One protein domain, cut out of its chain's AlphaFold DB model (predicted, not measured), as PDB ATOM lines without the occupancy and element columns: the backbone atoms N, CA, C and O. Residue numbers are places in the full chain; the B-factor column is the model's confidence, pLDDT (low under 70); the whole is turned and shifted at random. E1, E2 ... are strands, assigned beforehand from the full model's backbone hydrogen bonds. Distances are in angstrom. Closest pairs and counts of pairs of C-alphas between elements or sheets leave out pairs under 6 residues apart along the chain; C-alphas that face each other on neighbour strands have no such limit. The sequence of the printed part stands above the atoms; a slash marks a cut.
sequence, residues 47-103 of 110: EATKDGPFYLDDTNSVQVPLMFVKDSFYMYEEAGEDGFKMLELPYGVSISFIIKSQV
ATOM      1  N   GLU A  47      -6.385  29.959  50.260       97.56
ATOM      2  CA  GLU A  47      -5.824  28.799  50.962       97.56
ATOM      3  C   GLU A  47      -4.408  28.445  50.482       97.56
ATOM      4  O   GLU A  47      -3.679  27.714  51.153       97.56
ATOM      5  N   ALA A  48      -4.022  28.935  49.302       97.56
ATOM      6  CA  ALA A  48      -2.676  28.779  48.774       97.56
ATOM      7  C   ALA A  48      -1.718  29.858  49.297       97.56
ATOM      8  O   ALA A  48      -0.510  29.685  49.158       97.56
ATOM      9  N   THR A  49      -2.226  30.939  49.899       97.94
ATOM     10  CA  THR A  49      -1.403  32.000  50.487       97.94
ATOM     11  C   THR A  49      -0.733  31.504  51.762       97.94
ATOM     12  O   THR A  49      -1.390  30.950  52.645       97.94
ATOM     13  N   LYS A  50       0.581  31.704  51.866       97.69
ATOM     14  CA  LYS A  50       1.379  31.293  53.027       97.69
ATOM     15  C   LYS A  50       2.406  32.359  53.366       97.69
ATOM     16  O   LYS A  50       2.938  32.998  52.460       97.69
ATOM     17  N   ASP A  51       2.702  32.508  54.651       98.06
ATOM     18  CA  ASP A  51       3.804  33.361  55.080       98.06
ATOM     19  C   ASP A  51       5.132  32.796  54.568       98.06
ATOM     20  O   ASP A  51       5.391  31.590  54.648       98.06
ATOM     21  N   GLY A  52       5.956  33.674  54.009       96.00
ATOM     22  CA  GLY A  52       7.295  33.346  53.548       96.00
ATOM     23  C   GLY A  52       8.203  34.575  53.506       96.00
ATOM     24  O   GLY A  52       7.727  35.711  53.611       96.00
ATOM     25  N   PRO A  53       9.523  34.363  53.370       96.31
ATOM     26  CA  PRO A  53      10.485  35.452  53.382       96.31
ATOM     27  C   PRO A  53      10.406  36.275  52.090       96.31
ATOM     28  O   PRO A  53      10.521  35.739  50.988       96.31
ATOM     29  N   PHE A  54      10.264  37.590  52.234       93.75
ATOM     30  CA  PHE A  54      10.553  38.572  51.196       93.75
ATOM     31  C   PHE A  54      11.902  39.219  51.502       93.75
ATOM     32  O   PHE A  54      12.071  39.848  52.550       93.75
ATOM     33  N   TYR A  55      12.863  39.031  50.604       91.81
ATOM     34  CA  TYR A  55      14.226  39.526  50.754       91.81
ATOM     35  C   TYR A  55      14.281  41.005  50.362       91.81
ATOM     36  O   TYR A  55      13.928  41.367  49.242       91.81
ATOM     37  N   LEU A  56      14.674  41.854  51.310       91.19
ATOM     38  CA  LEU A  56      14.895  43.286  51.079       91.19
ATOM     39  C   LEU A  56      16.283  43.526  50.473       91.19
ATOM     40  O   LEU A  56      16.459  44.442  49.674       91.19
ATOM     41  N   ASP A  57      17.234  42.675  50.858       89.81
ATOM     42  CA  ASP A  57      18.607  42.575  50.372       89.81
ATOM     43  C   ASP A  57      19.162  41.171  50.707       89.81
ATOM     44  O   ASP A  57      18.427  40.308  51.198       89.81
ATOM     45  N   ASP A  58      20.455  40.943  50.464       87.00
ATOM     46  CA  ASP A  58      21.131  39.652  50.675       87.00
ATOM     47  C   ASP A  58      21.121  39.155  52.132       87.00
ATOM     48  O   ASP A  58      21.343  37.971  52.394       87.00
ATOM     49  N   THR A  59      20.887  40.043  53.099       93.12
ATOM     50  CA  THR A  59      20.997  39.759  54.538       93.12
ATOM     51  C   THR A  59      19.693  39.953  55.302       93.12
ATOM     52  O   THR A  59      19.490  39.319  56.339       93.12
ATOM     53  N   ASN A  60      18.790  40.793  54.797       94.19
ATOM     54  CA  ASN A  60      17.553  41.166  55.468       94.19
ATOM     55  C   ASN A  60      16.331  40.597  54.748       94.19
ATOM     56  O   ASN A  60      16.156  40.737  53.537       94.19
ATOM     57  N   SER A  61      15.420  40.010  55.525       96.12
ATOM     58  CA  SER A  61      14.123  39.554  55.027       96.12
ATOM     59  C   SER A  61      13.005  39.831  56.024       96.12
ATOM     60  O   SER A  61      13.228  39.932  57.232       96.12
ATOM     61  N   VAL A  62      11.789  39.944  55.502       97.12
ATOM     62  CA  VAL A  62      10.556  40.088  56.280       97.12
ATOM     63  C   VAL A  62       9.589  38.970  55.915       97.12
ATOM     64  O   VAL A  62       9.506  38.577  54.754       97.12
ATOM     65  N   GLN A  63       8.862  38.438  56.897       97.62
ATOM     66  CA  GLN A  63       7.810  37.457  56.629       97.62
ATOM     67  C   GLN A  63       6.569  38.180  56.118       97.62
ATOM     68  O   GLN A  63       6.061  39.089  56.778       97.62
ATOM     69  N   VAL A  64       6.096  37.787  54.940       97.75
ATOM     70  CA  VAL A  64       4.899  38.353  54.315       97.75
ATOM     71  C   VAL A  64       4.007  37.237  53.777       97.75
ATOM     72  O   VAL A  64       4.519  36.189  53.377       97.75
ATOM     73  N   PRO A  65       2.685  37.452  53.703       98.12
ATOM     74  CA  PRO A  65       1.778  36.511  53.062       98.12
ATOM     75  C   PRO A  65       2.020  36.499  51.545       98.12
ATOM     76  O   PRO A  65       1.598  37.403  50.820       98.12
ATOM     77  N   LEU A  66       2.703  35.467  51.055       97.44
ATOM     78  CA  LEU A  66       2.974  35.257  49.635       97.44
ATOM     79  C   LEU A  66       1.810  34.498  48.993       97.44
ATOM     80  O   LEU A  66       1.387  33.449  49.480       97.44
ATOM     81  N   MET A  67       1.288  35.029  47.887       97.06
ATOM     82  CA  MET A  67       0.210  34.401  47.119       97.06
ATOM     83  C   MET A  67       0.782  33.434  46.076       97.06
ATOM     84  O   MET A  67       1.775  33.744  45.422       97.06
ATOM     85  N   PHE A  68       0.117  32.294  45.865       95.81
ATOM     86  CA  PHE A  68       0.562  31.268  44.916       95.81
ATOM     87  C   PHE A  68      -0.539  30.894  43.920       95.81
ATOM     88  O   PHE A  68      -1.687  30.646  44.293       95.81
ATOM     89  N   VAL A  69      -0.172  30.824  42.643       96.25
ATOM     90  CA  VAL A  69      -1.025  30.349  41.549       96.25
ATOM     91  C   VAL A  69      -0.157  29.635  40.520       96.25
ATOM     92  O   VAL A  69       1.006  29.985  40.329       96.25
ATOM     93  N   LYS A  70      -0.712  28.614  39.868       95.69
ATOM     94  CA  LYS A  70      -0.066  27.907  38.764       95.69
ATOM     95  C   LYS A  70      -1.030  27.886  37.590       95.69
ATOM     96  O   LYS A  70      -2.070  27.241  37.679       95.69
ATOM     97  N   ASP A  71      -0.662  28.582  36.525       95.75
ATOM     98  CA  ASP A  71      -1.425  28.676  35.283       95.75
ATOM     99  C   ASP A  71      -0.481  29.054  34.128       95.75
ATOM    100  O   ASP A  71       0.720  29.258  34.337       95.75
ATOM    101  N   SER A  72      -1.010  29.133  32.913       95.38
ATOM    102  CA  SER A  72      -0.314  29.653  31.743       95.38
ATOM    103  C   SER A  72      -0.413  31.178  31.708       95.38
ATOM    104  O   SER A  72      -1.479  31.741  31.475       95.38
ATOM    105  N   PHE A  73       0.724  31.843  31.900       95.44
ATOM    106  CA  PHE A  73       0.855  33.296  31.810       95.44
ATOM    107  C   PHE A  73       1.836  33.679  30.705       95.44
ATOM    108  O   PHE A  73       2.764  32.923  30.407       95.44
ATOM    109  N   TYR A  74       1.659  34.870  30.126       95.69
ATOM    110  CA  TYR A  74       2.679  35.437  29.255       95.69
ATOM    111  C   TYR A  74       3.893  35.834  30.090       95.69
ATOM    112  O   TYR A  74       3.780  36.534  31.101       95.69
ATOM    113  N   MET A  75       5.056  35.357  29.659       94.50
ATOM    114  CA  MET A  75       6.338  35.685  30.256       94.50
ATOM    115  C   MET A  75       7.319  36.109  29.173       94.50
ATOM    116  O   MET A  75       7.312  35.568  28.067       94.50
ATOM    117  N   TYR A  76       8.168  37.065  29.522       94.25
ATOM    118  CA  TYR A  76       9.305  37.491  28.722       94.25
ATOM    119  C   TYR A  76      10.577  37.317  29.546       94.25
ATOM    120  O   TYR A  76      10.569  37.571  30.750       94.25
ATOM    121  N   GLU A  77      11.661  36.897  28.911       93.69
ATOM    122  CA  GLU A  77      12.961  36.747  29.552       93.69
ATOM    123  C   GLU A  77      14.029  37.387  28.673       93.69
ATOM    124  O   GLU A  77      14.169  37.040  27.502       93.69
ATOM    125  N   GLU A  78      14.768  38.325  29.257       91.50
ATOM    126  CA  GLU A  78      15.988  38.875  28.687       91.50
ATOM    127  C   GLU A  78      17.176  38.131  29.289       91.50
ATOM    128  O   GLU A  78      17.318  38.070  30.515       91.50
ATOM    129  N   ALA A  79      18.031  37.580  28.433       87.44
ATOM    130  CA  ALA A  79      19.254  36.912  28.850       87.44
ATOM    131  C   ALA A  79      20.419  37.908  28.954       87.44
ATOM    132  O   ALA A  79      20.449  38.924  28.265       87.44
ATOM    133  N   GLY A  80      21.417  37.585  29.774       83.94
ATOM    134  CA  GLY A  80      22.621  38.399  29.947       83.94
ATOM    135  C   GLY A  80      22.890  38.739  31.408       83.94
ATOM    136  O   GLY A  80      22.130  38.358  32.295       83.94
ATOM    137  N   GLU A  81      23.990  39.449  31.644       79.88
ATOM    138  CA  GLU A  81      24.442  39.852  32.985       79.88
ATOM    139  C   GLU A  81      23.419  40.771  33.681       79.88
ATOM    140  O   GLU A  81      23.174  40.632  34.875       79.88
ATOM    141  N   ASP A  82      22.718  41.597  32.896       85.62
ATOM    142  CA  ASP A  82      21.597  42.445  33.327       85.62
ATOM    143  C   ASP A  82      20.218  41.844  32.976       85.62
ATOM    144  O   ASP A  82      19.219  42.558  32.807       85.62
ATOM    145  N   GLY A  83      20.164  40.519  32.823       89.19
ATOM    146  CA  GLY A  83      18.968  39.785  32.431       89.19
ATOM    147  C   GLY A  83      17.796  39.967  33.399       89.19
ATOM    148  O   GLY A  83      17.940  40.205  34.604       89.19
ATOM    149  N   PHE A  84      16.581  39.845  32.877       92.12
ATOM    150  CA  PHE A  84      15.365  39.989  33.673       92.12
ATOM    151  C   PHE A  84      14.250  39.087  33.167       92.12
ATOM    152  O   PHE A  84      14.195  38.722  31.998       92.12
ATOM    153  N   LYS A  85      13.310  38.783  34.058       93.00
ATOM    154  CA  LYS A  85      12.049  38.122  33.723       93.00
ATOM    155  C   LYS A  85      10.911  39.109  33.894       93.00
ATOM    156  O   LYS A  85      10.909  39.904  34.834       93.00
ATOM    157  N   MET A  86       9.945  39.068  32.990       95.69
ATOM    158  CA  MET A  86       8.676  39.765  33.126       95.69
ATOM    159  C   MET A  86       7.536  38.761  33.109       95.69
ATOM    160  O   MET A  86       7.536  37.833  32.303       95.69
ATOM    161  N   LEU A  87       6.561  38.980  33.978       95.81
ATOM    162  CA  LEU A  87       5.323  38.221  34.066       95.81
ATOM    163  C   LEU A  87       4.143  39.165  33.845       95.81
ATOM    164  O   LEU A  87       4.054  40.207  34.499       95.81
ATOM    165  N   GLU A  88       3.227  38.780  32.964       96.31
ATOM    166  CA  GLU A  88       1.950  39.460  32.767       96.31
ATOM    167  C   GLU A  88       0.828  38.754  33.540       96.31
ATOM    168  O   GLU A  88       0.541  37.575  33.322       96.31
ATOM    169  N   LEU A  89       0.153  39.499  34.415       96.50
ATOM    170  CA  LEU A  89      -1.017  39.052  35.166       96.50
ATOM    171  C   LEU A  89      -2.259  39.854  34.737       96.50
ATOM    172  O   LEU A  89      -2.413  41.010  35.145       96.50
ATOM    173  N   PRO A  90      -3.158  39.279  33.923       95.88
ATOM    174  CA  PRO A  90      -4.303  40.007  33.390       95.88
ATOM    175  C   PRO A  90      -5.425  40.227  34.417       95.88
ATOM    176  O   PRO A  90      -5.682  39.409  35.307       95.88
ATOM    177  N   TYR A  91      -6.138  41.335  34.232       93.94
ATOM    178  CA  TYR A  91      -7.398  41.712  34.866       93.94
ATOM    179  C   TYR A  91      -8.502  41.752  33.796       93.94
ATOM    180  O   TYR A  91      -8.812  42.798  33.221       93.94
ATOM    181  N   GLY A  92      -9.105  40.603  33.503       89.94
ATOM    182  CA  GLY A  92     -10.030  40.454  32.380       89.94
ATOM    183  C   GLY A  92      -9.299  40.494  31.036       89.94
ATOM    184  O   GLY A  92      -8.315  39.783  30.852       89.94
ATOM    185  N   VAL A  93      -9.810  41.296  30.092       83.56
ATOM    186  CA  VAL A  93      -9.329  41.336  28.694       83.56
ATOM    187  C   VAL A  93      -8.582  42.616  28.309       83.56
ATOM    188  O   VAL A  93      -7.962  42.650  27.253       83.56
ATOM    189  N   SER A  94      -8.668  43.682  29.110       89.12
ATOM    190  CA  SER A  94      -8.230  45.026  28.695       89.12
ATOM    191  C   SER A  94      -7.109  45.625  29.539       89.12
ATOM    192  O   SER A  94      -6.574  46.668  29.175       89.12
ATOM    193  N   ILE A  95      -6.794  45.034  30.692       94.31
ATOM    194  CA  ILE A  95      -5.801  45.557  31.635       94.31
ATOM    195  C   ILE A  95      -4.958  44.390  32.131       94.31
ATOM    196  O   ILE A  95      -5.515  43.352  32.476       94.31
ATOM    197  N   SER A  96      -3.648  44.592  32.247       95.31
ATOM    198  CA  SER A  96      -2.733  43.627  32.854       95.31
ATOM    199  C   SER A  96      -1.764  44.314  33.812       95.31
ATOM    200  O   SER A  96      -1.411  45.479  33.635       95.31
ATOM    201  N   PHE A  97      -1.339  43.587  34.842       95.69
ATOM    202  CA  PHE A  97      -0.235  43.965  35.715       95.69
ATOM    203  C   PHE A  97       1.044  43.302  35.221       95.69
ATOM    204  O   PHE A  97       1.076  42.082  35.069       95.69
ATOM    205  N   ILE A  98       2.091  44.088  34.989       95.44
ATOM    206  CA  ILE A  98       3.388  43.572  34.554       95.44
ATOM    207  C   ILE A  98       4.352  43.624  35.733       95.44
ATOM    208  O   ILE A  98       4.587  44.692  36.298       95.44
ATOM    209  N   ILE A  99       4.923  42.479  36.090       94.62
ATOM    210  CA  ILE A  99       5.942  42.370  37.136       94.62
ATOM    211  C   ILE A  99       7.268  42.067  36.462       94.62
ATOM    212  O   ILE A  99       7.377  41.059  35.772       94.62
ATOM    213  N   LYS A 100       8.274  42.914  36.684       92.12
ATOM    214  CA  LYS A 100       9.665  42.641  36.315       92.12
ATOM    215  C   LYS A 100      10.409  42.139  37.549       92.12
ATOM    216  O   LYS A 100      10.411  42.821  38.570       92.12
ATOM    217  N   SER A 101      11.079  41.000  37.445       86.44
ATOM    218  CA  SER A 101      12.070  40.549  38.423       86.44
ATOM    219  C   SER A 101      13.443  40.511  37.768       86.44
ATOM    220  O   SER A 101      13.575  40.046  36.634       86.44
ATOM    221  N   GLN A 102      14.474  40.964  38.475       75.62
ATOM    222  CA  GLN A 102      15.842  40.680  38.046       75.62
ATOM    223  C   GLN A 102      16.060  39.168  38.063       75.62
ATOM    224  O   GLN A 102      15.577  38.477  38.967       75.62
ATOM    225  N   VAL A 103      16.742  38.644  37.045       65.88
ATOM    226  CA  VAL A 103      17.245  37.275  37.121       65.88
ATOM    227  C   VAL A 103      18.385  37.332  38.121       65.88
ATOM    228  O   VAL A 103      19.474  37.778  37.791       65.88
TER     229      VAL A 103
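AT A GLANCE: This is residues 47 to 103 of the 110 residues of the protein "serine protease inhibitor 3/4-like" of Diaphorina citri (UniProt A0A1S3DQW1). A meander of three strands, E3 - E4 - E5, each the antiparallel neighbour of the one before, forms one arm of a flat, open U; the hairpin E1 and E2 forms the other, and residues 67 to 74 join them. The 57 printed residues hold five named strands, E1 to E5 along the chain, and no named helix: all strand. The whole is loose, with a radius of gyration of the C-alphas of 14.0 A and spans of 37 by 37 by 17 A.

HOW THE PARTS SIT: Start at inner strand E4, residues 84 to 91. It forms antiparallel hairpins with edge strands E3, residues 75 to 78, and E5, residues 95 to 102, each at 160 degrees; N 76 and O 86, 3.0 A, and N 91 and O 95, 2.7 A, are within hydrogen-bond range. In the hairpin of E1, residues 50 to 55, and E2, residues 61 to 66, antiparallel at 143 degrees, find N 54 and O 62 within that range at 2.8 A. E1 and E2 are apart from E3, E4 and E5.

IN THESE COORDINATES: Find C-alpha 50 at (1.379, 31.293, 53.027), where E1 begins; from first to last C-alpha E1 is 15.4 A long, E2 13.1 A, E3 10.3 A, E4 22.9 A and E5 23.1 A, and E5 ends at C-alpha 102 at (15.842, 40.680, 38.046).

THE WHOLE: The farthest C-alphas, Thr 59 and Val 93, are 39.9 A apart. The printed part has no cut; link E2 to E3 is short, the others tight. Residue 103 is under pLDDT 70.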